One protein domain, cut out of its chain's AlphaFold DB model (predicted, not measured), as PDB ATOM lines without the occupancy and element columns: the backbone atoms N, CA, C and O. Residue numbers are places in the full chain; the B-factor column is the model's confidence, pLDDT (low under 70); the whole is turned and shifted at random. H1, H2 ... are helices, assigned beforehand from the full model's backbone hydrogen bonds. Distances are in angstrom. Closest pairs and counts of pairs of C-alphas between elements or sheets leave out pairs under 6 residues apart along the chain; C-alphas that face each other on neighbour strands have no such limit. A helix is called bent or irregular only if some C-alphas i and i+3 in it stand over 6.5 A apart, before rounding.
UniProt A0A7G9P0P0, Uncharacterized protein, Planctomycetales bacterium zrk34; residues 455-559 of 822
ATOM      1  N   ARG A 455      25.441 -54.576  19.328       48.00
ATOM      2  CA  ARG A 455      25.414 -54.509  20.811       48.00
ATOM      3  C   ARG A 455      25.748 -53.128  21.382       48.00
ATOM      4  O   ARG A 455      25.506 -52.871  22.563       48.00
ATOM      5  N   ASP A 456      26.225 -52.205  20.547       53.56
ATOM      6  CA  ASP A 456      26.406 -50.801  20.940       53.56
ATOM      7  C   ASP A 456      25.071 -50.140  21.313       53.56
ATOM      8  O   ASP A 456      25.033 -49.276  22.189       53.56
ATOM      9  N   PHE A 457      23.958 -50.593  20.725       54.44
ATOM     10  CA  PHE A 457      22.622 -50.138  21.106       54.44
ATOM     11  C   PHE A 457      22.204 -50.653  22.484       54.44
ATOM     12  O   PHE A 457      21.820 -49.848  23.324       54.44
ATOM     13  N   GLU A 458      22.313 -51.955  22.755       56.44
ATOM     14  CA  GLU A 458      21.934 -52.540  24.054       56.44
ATOM     15  C   GLU A 458      22.774 -51.983  25.209       56.44
ATOM     16  O   GLU A 458      22.232 -51.642  26.258       56.44
ATOM     17  N   SER A 459      24.083 -51.825  25.005       59.12
ATOM     18  CA  SER A 459      24.969 -51.195  25.993       59.12
ATOM     19  C   SER A 459      24.640 -49.715  26.193       59.12
ATOM     20  O   SER A 459      24.557 -49.266  27.334       59.12
ATOM     21  N   SER A 460      24.340 -48.976  25.118       63.31
ATOM     22  CA  SER A 460      23.839 -47.600  25.230       63.31
ATOM     23  C   SER A 460      22.514 -47.535  25.998       63.31
ATOM     24  O   SER A 460      22.342 -46.645  26.823       63.31
ATOM     25  N   PHE A 461      21.587 -48.475  25.778       68.00
ATOM     26  CA  PHE A 461      20.333 -48.557  26.534       68.00
ATOM     27  C   PHE A 461      20.563 -48.927  27.998       68.00
ATOM     28  O   PHE A 461      19.895 -48.366  28.859       68.00
ATOM     29  N   ALA A 462      21.517 -49.807  28.305       66.75
ATOM     30  CA  ALA A 462      21.885 -50.138  29.679       66.75
ATOM     31  C   ALA A 462      22.535 -48.949  30.408       66.75
ATOM     32  O   ALA A 462      22.268 -48.727  31.591       66.75
ATOM     33  N   ASP A 463      23.360 -48.159  29.715       66.38
ATOM     34  CA  ASP A 463      23.937 -46.927  30.259       66.38
ATOM     35  C   ASP A 463      22.860 -45.853  30.474       66.38
ATOM     36  O   ASP A 463      22.862 -45.192  31.514       66.38
ATOM     37  N   ILE A 464      21.901 -45.735  29.547       71.19
ATOM     38  CA  ILE A 464      20.716 -44.879  29.697       71.19
ATOM     39  C   ILE A 464      19.855 -45.350  30.876       71.19
ATOM     40  O   ILE A 464      19.474 -44.524  31.695       71.19
ATOM     41  N   ASP A 465      19.586 -46.649  31.020       72.81
ATOM     42  CA  ASP A 465      18.798 -47.221  32.123       72.81
ATOM     43  C   ASP A 465      19.463 -46.968  33.484       72.81
ATOM     44  O   ASP A 465      18.812 -46.576  34.454       72.81
ATOM     45  N   ARG A 466      20.792 -47.103  33.557       70.50
ATOM     46  CA  ARG A 466      21.561 -46.733  34.751       70.50
ATOM     47  C   ARG A 466      21.470 -45.234  35.033       70.50
ATOM     48  O   ARG A 466      21.312 -44.843  36.187       70.50
ATOM     49  N   GLY A 467      21.553 -44.411  33.990       76.56
ATOM     50  CA  GLY A 467      21.336 -42.969  34.073       76.56
ATOM     51  C   GLY A 467      19.947 -42.626  34.616       76.56
ATOM     52  O   GLY A 467      19.834 -41.819  35.533       76.56
ATOM     53  N   ILE A 468      18.904 -43.304  34.132       78.06
ATOM     54  CA  ILE A 468      17.523 -43.160  34.609       78.06
ATOM     55  C   ILE A 468      17.431 -43.515  36.098       78.06
ATOM     56  O   ILE A 468      16.979 -42.686  36.881       78.06
ATOM     57  N   LYS A 469      17.944 -44.678  36.520       78.94
ATOM     58  CA  LYS A 469      17.964 -45.097  37.938       78.94
ATOM     59  C   LYS A 469      18.715 -44.117  38.844       78.94
ATOM     60  O   LYS A 469      18.318 -43.875  39.982       78.94
ATOM     61  N   ASN A 470      19.806 -43.530  38.353       74.75
ATOM     62  CA  ASN A 470      20.535 -42.496  39.088       74.75
ATOM     63  C   ASN A 470      19.709 -41.212  39.226       74.75
ATOM     64  O   ASN A 470      19.698 -40.600  40.298       74.75
ATOM     65  N   VAL A 471      19.003 -40.819  38.164       81.62
ATOM     66  CA  VAL A 471      18.094 -39.672  38.190       81.62
ATOM     67  C   VAL A 471      16.926 -39.914  39.132       81.62
ATOM     68  O   VAL A 471      16.589 -38.992  39.858       81.62
ATOM     69  N   GLU A 472      16.348 -41.116  39.201       83.25
ATOM     70  CA  GLU A 472      15.225 -41.422  40.107       83.25
ATOM     71  C   GLU A 472      15.522 -41.009  41.558       83.25
ATOM     72  O   GLU A 472      14.697 -40.360  42.202       83.25
ATOM     73  N   ASN A 473      16.738 -41.281  42.041       76.81
ATOM     74  CA  ASN A 473      17.167 -40.905  43.392       76.81
ATOM     75  C   ASN A 473      17.461 -39.401  43.549       76.81
ATOM     76  O   ASN A 473      17.340 -38.857  44.648       76.81
ATOM     77  N   LYS A 474      17.854 -38.712  42.470       81.75
ATOM     78  CA  LYS A 474      18.196 -37.276  42.467       81.75
ATOM     79  C   LYS A 474      17.024 -36.370  42.076       81.75
ATOM     80  O   LYS A 474      17.100 -35.157  42.284       81.75
ATOM     81  N   LEU A 475      15.949 -36.932  41.524       84.31
ATOM     82  CA  LEU A 475      14.837 -36.200  40.927       84.31
ATOM     83  C   LEU A 475      14.191 -35.195  41.895       84.31
ATOM     84  O   LEU A 475      13.972 -34.061  41.467       84.31
ATOM     85  N   PRO A 476      13.956 -35.510  43.189       86.19
ATOM     86  CA  PRO A 476      13.415 -34.527  44.131       86.19
ATOM     87  C   PRO A 476      14.300 -33.281  44.264       86.19
ATOM     88  O   PRO A 476      13.790 -32.162  44.282       86.19
ATOM     89  N   THR A 477      15.622 -33.461  44.296       86.94
ATOM     90  CA  THR A 477      16.599 -32.366  44.386       86.94
ATOM     91  C   THR A 477      16.646 -31.554  43.093       86.94
ATOM     92  O   THR A 477      16.649 -30.326  43.145       86.94
ATOM     93  N   ILE A 478      16.628 -32.216  41.930       85.50
ATOM     94  CA  ILE A 478      16.597 -31.547  40.620       85.50
ATOM     95  C   ILE A 478      15.329 -30.694  40.491       85.50
ATOM     96  O   ILE A 478      15.407 -29.512  40.154       85.50
ATOM     97  N   VAL A 479      14.166 -31.260  40.824       86.69
ATOM     98  CA  VAL A 479      12.883 -30.545  40.797       86.69
ATOM     99  C   VAL A 479      12.899 -29.370  41.769       86.69
ATOM    100  O   VAL A 479      12.507 -28.270  41.384       86.69
ATOM    101  N   ALA A 480      13.396 -29.556  42.996       86.75
ATOM    102  CA  ALA A 480      13.511 -28.476  43.974       86.75
ATOM    103  C   ALA A 480      14.396 -27.325  43.466       86.75
ATOM    104  O   ALA A 480      14.015 -26.161  43.584       86.75
ATOM    105  N   ASN A 481      15.532 -27.636  42.834       89.62
ATOM    106  CA  ASN A 481      16.420 -26.637  42.239       89.62
ATOM    107  C   ASN A 481      15.757 -25.907  41.062       89.62
ATOM    108  O   ASN A 481      15.858 -24.685  40.960       89.62
ATOM    109  N   CYS A 482      15.044 -26.626  40.191       90.62
ATOM    110  CA  CYS A 482      14.302 -26.032  39.075       90.62
ATOM    111  C   CYS A 482      13.188 -25.104  39.568       90.62
ATOM    112  O   CYS A 482      13.088 -23.969  39.108       90.62
ATOM    113  N   VAL A 483      12.405 -25.548  40.554       90.12
ATOM    114  CA  VAL A 483      11.387 -24.730  41.225       90.12
ATOM    115  C   VAL A 483      12.022 -23.488  41.850       90.12
ATOM    116  O   VAL A 483      11.515 -22.387  41.662       90.12
ATOM    117  N   GLY A 484      13.159 -23.637  42.534       89.69
ATOM    118  CA  GLY A 484      13.908 -22.519  43.106       89.69
ATOM    119  C   GLY A 484      14.369 -21.508  42.053       89.69
ATOM    120  O   GLY A 484      14.215 -20.307  42.267       89.69
ATOM    121  N   ARG A 485      14.875 -21.974  40.902       94.06
ATOM    122  CA  ARG A 485      15.254 -21.111  39.768       94.06
ATOM    123  C   ARG A 485      14.053 -20.338  39.224       94.06
ATOM    124  O   ARG A 485      14.151 -19.126  39.093       94.06
ATOM    125  N   VAL A 486      12.922 -21.008  38.987       93.69
ATOM    126  CA  VAL A 486      11.694 -20.364  38.485       93.69
ATOM    127  C   VAL A 486      11.165 -19.327  39.469       93.69
ATOM    128  O   VAL A 486      10.903 -18.196  39.078       93.69
ATOM    129  N   LEU A 487      11.068 -19.674  40.756       91.25
ATOM    130  CA  LEU A 487      10.620 -18.733  41.784       91.25
ATOM    131  C   LEU A 487      11.550 -17.524  41.881       91.25
ATOM    132  O   LEU A 487      11.070 -16.403  41.996       91.25
ATOM    133  N   LYS A 488      12.868 -17.736  41.816       93.19
ATOM    134  CA  LYS A 488      13.843 -16.644  41.828       93.19
ATOM    135  C   LYS A 488      13.653 -15.718  40.627       93.19
ATOM    136  O   LYS A 488      13.548 -14.514  40.822       93.19
ATOM    137  N   THR A 489      13.564 -16.275  39.419       94.19
ATOM    138  CA  THR A 489      13.354 -15.494  38.194       94.19
ATOM    139  C   THR A 489      12.040 -14.719  38.233       94.19
ATOM    140  O   THR A 489      12.044 -13.537  37.912       94.19
ATOM    141  N   ASP A 490      10.945 -15.336  38.684       93.75
ATOM    142  CA  ASP A 490       9.638 -14.674  38.777       93.75
ATOM    143  C   ASP A 490       9.609 -13.575  39.856       93.75
ATOM    144  O   ASP A 490       8.919 -12.568  39.708       93.75
ATOM    145  N   ILE A 491      10.357 -13.738  40.953       92.75
ATOM    146  CA  ILE A 491      10.515 -12.684  41.968       92.75
ATOM    147  C   ILE A 491      11.322 -11.514  41.398       92.75
ATOM    148  O   ILE A 491      10.960 -10.357  41.599       92.75
ATOM    149  N   GLU A 492      12.406 -11.805  40.677       93.19
ATOM    150  CA  GLU A 492      13.266 -10.793  40.057       93.19
ATOM    151  C   GLU A 492      12.558 -10.044  38.914       93.19
ATOM    152  O   GLU A 492      12.804  -8.852  38.731       93.19
ATOM    153  N   SER A 493      11.655 -10.702  38.176       93.88
ATOM    154  CA  SER A 493      10.841 -10.079  37.120       93.88
ATOM    155  C   SER A 493       9.611  -9.333  37.648       93.88
ATOM    156  O   SER A 493       9.023  -8.534  36.918       93.88
ATOM    157  N   GLY A 494       9.219  -9.576  38.903       93.06
ATOM    158  CA  GLY A 494       7.988  -9.056  39.500       93.06
ATOM    159  C   GLY A 494       6.728  -9.865  39.165       93.06
ATOM    160  O   GLY A 494       5.636  -9.479  39.583       93.06
ATOM    161  N   ASP A 495       6.857 -10.997  38.466       90.19
ATOM    162  CA  ASP A 495       5.754 -11.928  38.183       90.19
ATOM    163  C   ASP A 495       5.246 -12.645  39.448       90.19
ATOM    164  O   ASP A 495       4.113 -13.136  39.486       90.19
ATOM    165  N   LEU A 496       6.069 -12.695  40.497       91.62
ATOM    166  CA  LEU A 496       5.720 -13.209  41.815       91.62
ATOM    167  C   LEU A 496       6.124 -12.205  42.899       91.62
ATOM    168  O   LEU A 496       7.307 -12.011  43.149       91.62
ATOM    169  N   ASP A 497       5.150 -11.627  43.607       91.94
ATOM    170  CA  ASP A 497       5.408 -10.776  44.777       91.94
ATOM    171  C   ASP A 497       5.193 -11.562  46.087       91.94
ATOM    172  O   ASP A 497       4.042 -11.822  46.478       91.94
ATOM    173  N   PRO A 498       6.270 -11.927  46.812       87.25
ATOM    174  CA  PRO A 498       6.168 -12.626  48.090       87.25
ATOM    175  C   PRO A 498       5.383 -11.827  49.136       87.25
ATOM    176  O   PRO A 498       4.662 -12.417  49.945       87.25
ATOM    177  N   SER A 499       5.474 -10.495  49.104       88.56
ATOM    178  CA  SER A 499       4.807  -9.607  50.062       88.56
ATOM    179  C   SER A 499       3.293  -9.694  49.910       88.56
ATOM    180  O   SER A 499       2.575  -9.825  50.901       88.56
ATOM    181  N   ASN A 500       2.801  -9.719  48.670       85.31
ATOM    182  CA  ASN A 500       1.383  -9.878  48.358       85.31
ATOM    183  C   ASN A 500       0.841 -11.266  48.758       85.31
ATOM    184  O   ASN A 500      -0.293 -11.393  49.236       85.31
ATOM    185  N   ILE A 501       1.650 -12.321  48.615       84.94
ATOM    186  CA  ILE A 501       1.275 -13.677  49.046       84.94
ATOM    187  C   ILE A 501       1.154 -13.754  50.569       84.94
ATOM    188  O   ILE A 501       0.176 -14.320  51.065       84.94
ATOM    189  N   LEU A 502       2.110 -13.171  51.297       86.56
ATOM    190  CA  LEU A 502       2.142 -13.177  52.759       86.56
ATOM    191  C   LEU A 502       1.059 -12.277  53.367       86.56
ATOM    192  O   LEU A 502       0.357 -12.710  54.278       86.56
ATOM    193  N   ALA A 503       0.866 -11.069  52.828       84.75
ATOM    194  CA  ALA A 503      -0.117 -10.105  53.330       84.75
ATOM    195  C   ALA A 503      -1.564 -10.620  53.237       84.75
ATOM    196  O   ALA A 503      -2.415 -10.249  54.041       84.75
ATOM    197  N   ASN A 504      -1.842 -11.499  52.274       77.31
ATOM    198  CA  ASN A 504      -3.185 -12.001  51.995       77.31
ATOM    199  C   ASN A 504      -3.423 -13.447  52.459       77.31
ATOM    200  O   ASN A 504      -4.444 -14.053  52.105       77.31
ATOM    201  N   ALA A 505      -2.493 -14.027  53.219       83.19
ATOM    202  CA  ALA A 505      -2.598 -15.394  53.697       83.19
ATOM    203  C   ALA A 505      -3.314 -15.495  55.047       83.19
ATOM    204  O   ALA A 505      -2.945 -14.848  56.019       83.19
ATOM    205  N   LYS A 506      -4.312 -16.385  55.131       85.94
ATOM    206  CA  LYS A 506      -5.035 -16.670  56.387       85.94
ATOM    207  C   LYS A 506      -4.411 -17.805  57.210       85.94
ATOM    208  O   LYS A 506      -4.803 -18.023  58.350       85.94
ATOM    209  N   SER A 507      -3.492 -18.568  56.616       91.31
ATOM    210  CA  SER A 507      -2.805 -19.709  57.231       91.31
ATOM    211  C   SER A 507      -1.614 -20.154  56.376       91.31
ATOM    212  O   SER A 507      -1.521 -19.801  55.198       91.31
ATOM    213  N   VAL A 508      -0.742 -21.000  56.931       85.12
ATOM    214  CA  VAL A 508       0.350 -21.650  56.179       85.12
ATOM    215  C   VAL A 508      -0.191 -22.448  54.985       85.12
ATOM    216  O   VAL A 508       0.352 -22.362  53.887       85.12
ATOM    217  N   ASN A 509      -1.330 -23.130  55.152       83.81
ATOM    218  CA  ASN A 509      -1.984 -23.862  54.062       83.81
ATOM    219  C   ASN A 509      -2.437 -22.923  52.932       83.81
ATOM    220  O   ASN A 509      -2.291 -23.257  51.762       83.81
ATOM    221  N   SER A 510      -2.924 -21.721  53.264       82.94
ATOM    222  CA  SER A 510      -3.281 -20.691  52.278       82.94
ATOM    223  C   SER A 510      -2.065 -20.199  51.483       82.94
ATOM    224  O   SER A 510      -2.199 -19.926  50.291       82.94
ATOM    225  N   ILE A 511      -0.899 -20.063  52.121       81.38
ATOM    226  CA  ILE A 511       0.361 -19.695  51.449       81.38
ATOM    227  C   ILE A 511       0.763 -20.811  50.487       81.38
ATOM    228  O   ILE A 511       0.963 -20.558  49.299       81.38
ATOM    229  N   ALA A 512       0.790 -22.050  50.984       79.19
ATOM    230  CA  ALA A 512       1.146 -23.226  50.202       79.19
ATOM    231  C   ALA A 512       0.233 -23.397  48.981       79.19
ATOM    232  O   ALA A 512       0.731 -23.552  47.872       79.19
ATOM    233  N   SER A 513      -1.091 -23.283  49.133       83.62
ATOM    234  CA  SER A 513      -2.025 -23.401  48.005       83.62
ATOM    235  C   SER A 513      -1.801 -22.341  46.923       83.62
ATOM    236  O   SER A 513      -1.942 -22.643  45.739       83.62
ATOM    237  N   ARG A 514      -1.446 -21.104  47.295       85.00
ATOM    238  CA  ARG A 514      -1.167 -20.029  46.326       85.00
ATOM    239  C   ARG A 514       0.153 -20.246  45.596       85.00
ATOM    240  O   ARG A 514       0.180 -20.124  44.377       85.00
ATOM    241  N   LEU A 515       1.202 -20.623  46.326       85.44
ATOM    242  CA  LEU A 515       2.493 -21.002  45.748       85.44
ATOM    243  C   LEU A 515       2.351 -22.197  44.805       85.44
ATOM    244  O   LEU A 515       2.838 -22.143  43.684       85.44
ATOM    245  N   ILE A 516       1.615 -23.234  45.207       87.19
ATOM    246  CA  ILE A 516       1.335 -24.391  44.350       87.19
ATOM    247  C   ILE A 516       0.597 -23.950  43.085       87.19
ATOM    248  O   ILE A 516       0.985 -24.350  41.994       87.19
ATOM    249  N   LYS A 517      -0.427 -23.094  43.193       89.88
ATOM    250  CA  LYS A 517      -1.157 -22.593  42.018       89.88
ATOM    251  C   LYS A 517      -0.249 -21.809  41.062       89.88
ATOM    252  O   LYS A 517      -0.365 -21.981  39.851       89.88
ATOM    253  N   HIS A 518       0.657 -20.991  41.599       90.31
ATOM    254  CA  HIS A 518       1.672 -20.282  40.813       90.31
ATOM    255  C   HIS A 518       2.618 -21.258  40.108       90.31
ATOM    256  O   HIS A 518       2.782 -21.191  38.894       90.31
ATOM    257  N   LEU A 519       3.156 -22.240  40.831       89.38
ATOM    258  CA  LEU A 519       4.044 -23.258  40.267       89.38
ATOM    259  C   LEU A 519       3.356 -24.111  39.195       89.38
ATOM    260  O   LEU A 519       3.962 -24.405  38.171       89.38
ATOM    261  N   VAL A 520       2.076 -24.450  39.376       90.19
ATOM    262  CA  VAL A 520       1.273 -25.138  38.353       90.19
ATOM    263  C   VAL A 520       1.152 -24.286  37.087       90.19
ATOM    264  O   VAL A 520       1.246 -24.820  35.987       90.19
ATOM    265  N   SER A 521       1.023 -22.959  37.208       92.50
ATOM    266  CA  SER A 521       1.015 -22.070  36.035       92.50
ATOM    267  C   SER A 521       2.358 -22.027  35.292       92.50
ATOM    268  O   SER A 521       2.384 -21.766  34.093       92.50
ATOM    269  N   LYS A 522       3.457 -22.359  35.982       93.69
ATOM    270  CA  LYS A 522       4.827 -22.432  35.450       93.69
ATOM    271  C   LYS A 522       5.270 -23.865  35.136       93.69
ATOM    272  O   LYS A 522       6.452 -24.121  34.925       93.69
ATOM    273  N   GLN A 523       4.338 -24.821  35.095       89.00
ATOM    274  CA  GLN A 523       4.656 -26.240  34.918       89.00
ATOM    275  C   GLN A 523       5.486 -26.511  33.655       89.00
ATOM    276  O   GLN A 523       6.374 -27.358  33.696       89.00
ATOM    277  N   ILE A 524       5.224 -25.807  32.549       90.44
ATOM    278  CA  ILE A 524       5.969 -25.978  31.291       90.44
ATOM    279  C   ILE A 524       7.436 -25.573  31.474       90.44
ATOM    280  O   ILE A 524       8.324 -26.343  31.111       90.44
ATOM    281  N   ASP A 525       7.691 -24.421  32.097       89.19
ATOM    282  CA  ASP A 525       9.044 -23.911  32.342       89.19
ATOM    283  C   ASP A 525       9.810 -24.818  33.307       89.19
ATOM    284  O   ASP A 525      10.953 -25.192  33.047       89.19
ATOM    285  N   ILE A 526       9.146 -25.259  34.382       87.06
ATOM    286  CA  ILE A 526       9.710 -26.219  35.338       87.06
ATOM    287  C   ILE A 526      10.029 -27.543  34.632       87.06
ATOM    288  O   ILE A 526      11.112 -28.080  34.821       87.06
ATOM    289  N   THR A 527       9.127 -28.060  33.793       84.19
ATOM    290  CA  THR A 527       9.338 -29.322  33.059       84.19
ATOM    291  C   THR A 527      10.497 -29.206  32.076       84.19
ATOM    292  O   THR A 527      11.301 -30.129  31.971       84.19
ATOM    293  N   LYS A 528      10.621 -28.066  31.385       90.19
ATOM    294  CA  LYS A 528      11.731 -27.796  30.469       90.19
ATOM    295  C   LYS A 528      13.067 -27.769  31.211       90.19
ATOM    296  O   LYS A 528      13.986 -28.465  30.802       90.19
ATOM    297  N   LEU A 529      13.143 -27.045  32.328       87.56
ATOM    298  CA  LEU A 529      14.342 -26.986  33.170       87.56
ATOM    299  C   LEU A 529      14.691 -28.351  33.775       87.56
ATOM    300  O   LEU A 529      15.858 -28.729  33.810       87.56
ATOM    301  N   VAL A 530      13.688 -29.121  34.205       85.75
ATOM    302  CA  VAL A 530      13.897 -30.492  34.683       85.75
ATOM    303  C   VAL A 530      14.437 -31.365  33.555       85.75
ATOM    304  O   VAL A 530      15.385 -32.099  33.786       85.75
ATOM    305  N   ALA A 531      13.903 -31.280  32.334       84.69
ATOM    306  CA  ALA A 531      14.429 -32.032  31.196       84.69
ATOM    307  C   ALA A 531      15.873 -31.623  30.848       84.69
ATOM    308  O   ALA A 531      16.709 -32.492  30.607       84.69
ATOM    309  N   GLU A 532      16.179 -30.324  30.869       88.00
ATOM    310  CA  GLU A 532      17.528 -29.785  30.648       88.00
ATOM    311  C   GLU A 532      18.538 -30.274  31.696       88.00
ATOM    312  O   GLU A 532      19.677 -30.559  31.336       88.00
ATOM    313  N   ASP A 533      18.125 -30.437  32.957       83.00
ATOM    314  CA  ASP A 533      18.981 -30.948  34.036       83.00
ATOM    315  C   ASP A 533      19.037 -32.494  34.074       83.00
ATOM    316  O   ASP A 533      20.062 -33.076  34.428       83.00
ATOM    317  N   VAL A 534      17.957 -33.184  33.690       81.88
ATOM    318  CA  VAL A 534      17.844 -34.656  33.717       81.88
ATOM    319  C   VAL A 534      18.575 -35.308  32.546       81.88
ATOM    320  O   VAL A 534      19.233 -36.330  32.727       81.88
ATOM    321  N   VAL A 535      18.483 -34.745  31.339       81.38
ATOM    322  CA  VAL A 535      19.094 -35.344  30.140       81.38
ATOM    323  C   VAL A 535      20.619 -35.507  30.283       81.38
ATOM    324  O   VAL A 535      21.115 -36.598  29.988       81.38
ATOM    325  N   PRO A 536      21.392 -34.514  30.766       79.56
ATOM    326  CA  PRO A 536      22.822 -34.676  31.020       79.56
ATOM    327  C   PRO A 536      23.147 -35.767  32.043       79.56
ATOM    328  O   PRO A 536      24.129 -36.481  31.847       79.56
ATOM    329  N   GLU A 537      22.328 -35.919  33.089       74.44
ATOM    330  CA  GLU A 537      22.485 -36.955  34.119       74.44
ATOM    331  C   GLU A 537      22.193 -38.358  33.562       74.44
ATOM    332  O   GLU A 537      22.949 -39.294  33.821       74.44
ATOM    333  N   ILE A 538      21.167 -38.508  32.713       76.75
ATOM    334  CA  ILE A 538      20.882 -39.777  32.021       76.75
ATOM    335  C   ILE A 538      22.028 -40.142  31.068       76.75
ATOM    336  O   ILE A 538      22.463 -41.292  31.007       76.75
ATOM    337  N   LEU A 539      22.544 -39.159  30.329       77.56
ATOM    338  CA  LEU A 539      23.620 -39.362  29.357       77.56
ATOM    339  C   LEU A 539      25.015 -39.453  29.996       77.56
ATOM    340  O   LEU A 539      25.984 -39.730  29.285       77.56
ATOM    341  N   GLN A 540      25.142 -39.245  31.310       72.81
ATOM    342  CA  GLN A 540      26.426 -39.252  32.013       72.81
ATOM    343  C   GLN A 540      27.158 -40.592  31.855       72.81
ATOM    344  O   GLN A 540      28.366 -40.604  31.621       72.81
ATOM    345  N   GLY A 541      26.430 -41.716  31.907       68.38
ATOM    346  CA  GLY A 541      27.004 -43.053  31.704       68.38
ATOM    347  C   GLY A 541      27.647 -43.215  30.325       68.38
ATOM    348  O   GLY A 541      28.777 -43.689  30.220       68.38
ATOM    349  N   LYS A 542      26.972 -42.721  29.280       75.12
ATOM    350  CA  LYS A 542      27.486 -42.740  27.907       75.12
ATOM    351  C   LYS A 542      28.722 -41.850  27.749       75.12
ATOM    352  O   LYS A 542      29.736 -42.318  27.248       75.12
ATOM    353  N   LYS A 543      28.675 -40.606  28.244       80.50
ATOM    354  CA  LYS A 543      29.825 -39.680  28.199       80.50
ATOM    355  C   LYS A 543      31.059 -40.265  28.879       80.50
ATOM    356  O   LYS A 543      32.168 -40.108  28.387       80.50
ATOM    357  N   LEU A 544      30.863 -40.968  29.992       75.81
ATOM    358  CA  LEU A 544      31.944 -41.616  30.724       75.81
ATOM    359  C   LEU A 544      32.560 -42.780  29.943       75.81
ATOM    360  O   LEU A 544      33.782 -42.908  29.899       75.81
ATOM    361  N   ARG A 545      31.724 -43.622  29.323       81.81
ATOM    362  CA  ARG A 545      32.188 -44.687  28.427       81.81
ATOM    363  C   ARG A 545      32.966 -44.103  27.251       81.81
ATOM    364  O   ARG A 545      34.051 -44.596  26.956       81.81
ATOM    365  N   ASP A 546      32.458 -43.034  26.647       82.81
ATOM    366  CA  ASP A 546      33.111 -42.332  25.541       82.81
ATOM    367  C   ASP A 546      34.462 -41.738  25.977       82.81
ATOM    368  O   ASP A 546      35.461 -41.933  25.286       82.81
ATOM    369  N   ALA A 547      34.532 -41.112  27.157       86.25
ATOM    370  CA  ALA A 547      35.765 -40.584  27.743       86.25
ATOM    371  C   ALA A 547      36.793 -41.692  28.030       86.25
ATOM    372  O   ALA A 547      37.948 -41.602  27.614       86.25
ATOM    373  N   ALA A 548      36.372 -42.785  28.680       87.69
ATOM    374  CA  ALA A 548      37.227 -43.946  28.925       87.69
ATOM    375  C   ALA A 548      37.751 -44.529  27.606       87.69
ATOM    376  O   ALA A 548      38.933 -44.859  27.489       87.69
ATOM    377  N   TYR A 549      36.877 -44.646  26.604       87.75
ATOM    378  CA  TYR A 549      37.226 -45.176  25.295       87.75
ATOM    379  C   TYR A 549      38.216 -44.269  24.565       87.75
ATOM    380  O   TYR A 549      39.192 -44.776  24.011       87.75
ATOM    381  N   ALA A 550      38.008 -42.950  24.603       86.69
ATOM    382  CA  ALA A 550      38.908 -41.959  24.028       86.69
ATOM    383  C   ALA A 550      40.304 -42.039  24.661       86.69
ATOM    384  O   ALA A 550      41.275 -42.282  23.942       86.69
ATOM    385  N   CYS A 551      40.404 -41.977  25.996       89.56
ATOM    386  CA  CYS A 551      41.688 -42.053  26.699       89.56
ATOM    387  C   CYS A 551      42.417 -43.382  26.448       89.56
ATOM    388  O   CYS A 551      43.615 -43.389  26.167       89.56
ATOM    389  N   VAL A 552      41.718 -44.523  26.518       88.94
ATOM    390  CA  VAL A 552      42.350 -45.831  26.265       88.94
ATOM    391  C   VAL A 552      42.771 -45.977  24.810       88.94
ATOM    392  O   VAL A 552      43.833 -46.535  24.544       88.94
ATOM    393  N   ARG A 553      41.972 -45.483  23.857       89.00
ATOM    394  CA  ARG A 553      42.346 -45.472  22.440       89.00
ATOM    395  C   ARG A 553      43.609 -44.643  22.222       89.00
ATOM    396  O   ARG A 553      44.529 -45.158  21.599       89.00
ATOM    397  N   HIS A 554      43.667 -43.438  22.781       89.06
ATOM    398  CA  HIS A 554      44.823 -42.550  22.683       89.06
ATOM    399  C   HIS A 554      46.094 -43.181  23.248       89.06
ATOM    400  O   HIS A 554      47.076 -43.348  22.533       89.06
ATOM    401  N   ILE A 555      46.053 -43.641  24.504       89.75
ATOM    402  CA  ILE A 555      47.205 -44.288  25.149       89.75
ATOM    403  C   ILE A 555      47.642 -45.532  24.368       89.75
ATOM    404  O   ILE A 555      48.834 -45.774  24.209       89.75
ATOM    405  N   ARG A 556      46.694 -46.325  23.856       90.44
ATOM    406  CA  ARG A 556      47.002 -47.486  23.014       90.44
ATOM    407  C   ARG A 556      47.731 -47.078  21.735       90.44
ATOM    408  O   ARG A 556      48.685 -47.750  21.360       90.44
ATOM    409  N   ASP A 557      47.278 -46.019  21.075       87.19
ATOM    410  CA  ASP A 557      47.854 -45.546  19.813       87.19
ATOM    411  C   ASP A 557      49.229 -44.888  20.028       87.19
ATOM    412  O   ASP A 557      50.090 -44.984  19.156       87.19
ATOM    413  N   LEU A 558      49.478 -44.334  21.221       86.25
ATOM    414  CA  LEU A 558      50.815 -43.958  21.686       86.25
ATOM    415  C   LEU A 558      51.689 -45.169  22.033       86.25
ATOM    416  O   LEU A 558      52.899 -45.055  21.985       86.25
ATOM    417  N   LEU A 559      51.127 -46.336  22.350       83.50
ATOM    418  CA  LEU A 559      51.856 -47.546  22.757       83.50
ATOM    419  C   LEU A 559      51.961 -48.622  21.655       83.50
ATOM    420  O   LEU A 559      51.670 -49.796  21.927       83.50
TER     421      LEU A 559
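This is residues 455 to 559 of the 822 residues of an uncharacterized protein of Planctomycetales bacterium zrk34 (UniProt A0A7G9P0P0). This is a long, thin run of helices that goes out and comes back: the bent helix H1 leads out, the chain turns through short H2, and H3, H4 and H5 return. H4 lies in the middle and packs on both arms of H1, H2 and H3 make one end, and residues 546 to 559, of which 546 to 558 belong to H5, stick out at the other. The printed part has 105 residues, with five named helices in the order H1, H2, H3, H4, H5 and no named strand; the class is all helix. It is extended, with a radius of gyration of the C-alphas of 20.9 A, a rod spanning 71 by 25 by 19 A.

Start with H1, residues 455 to 493, assigned as one helix by its hydrogen bonds but bent: C-alphas 473 and 476 are 7.4 A apart. Its arms, H1a, residues 455 to 473, and H1b, residues 476 to 493, stand at a steep tilt of 68 degrees, only just short of perpendicular. Next come H2, residues 498 to 503, and H3, residues 508 to 521, a helical hairpin; they only just touch, with 3 pairs of C-alphas within 8 A, the closest those of Ile 501 and Ile 511 at 6.5 A. H4, residues 523 to 538, touches H1b at a steep tilt of 45 degrees, opposite ways; look at Cys 482 and Ile 526, their closest C-alphas, 5.9 A apart. H4 also touches H1a, with residues 534 to 538 alone; the closest C-alphas, of Gly 467 and Ile 538, are 3.8 A apart. H5, residues 540 to 558, touches H1a with residues 540 to 542 alone, the closest C-alphas being those of Asp 463 and Gly 541 at 5.1 A. H5 and H1b are apart. Every O i to N i+4 pair is within hydrogen-bond range in H1b, H2, H3 and H5; in H1a 14 of 15 are, in H4 10 of 12.

Find C-alpha 455 at (25.414, -54.509, 20.811), where H1a begins; it is 27.6 A long, and H1b 25.6 A. H3 begins at C-alpha 508, (0.350, -21.650, 56.179), and is 20.2 A long; H4 is 21.3 A long. H5, 26.9 A long, ends at C-alpha 558, (50.815, -43.958, 21.686).

The C-alphas farthest apart, of Lys 506 and Leu 559, are 72.9 A from each other. The printed part has no cut, and its four links are tight. The mean pLDDT of the printed part is 83.1; residues 455 to 463 and residue 541 are under 70.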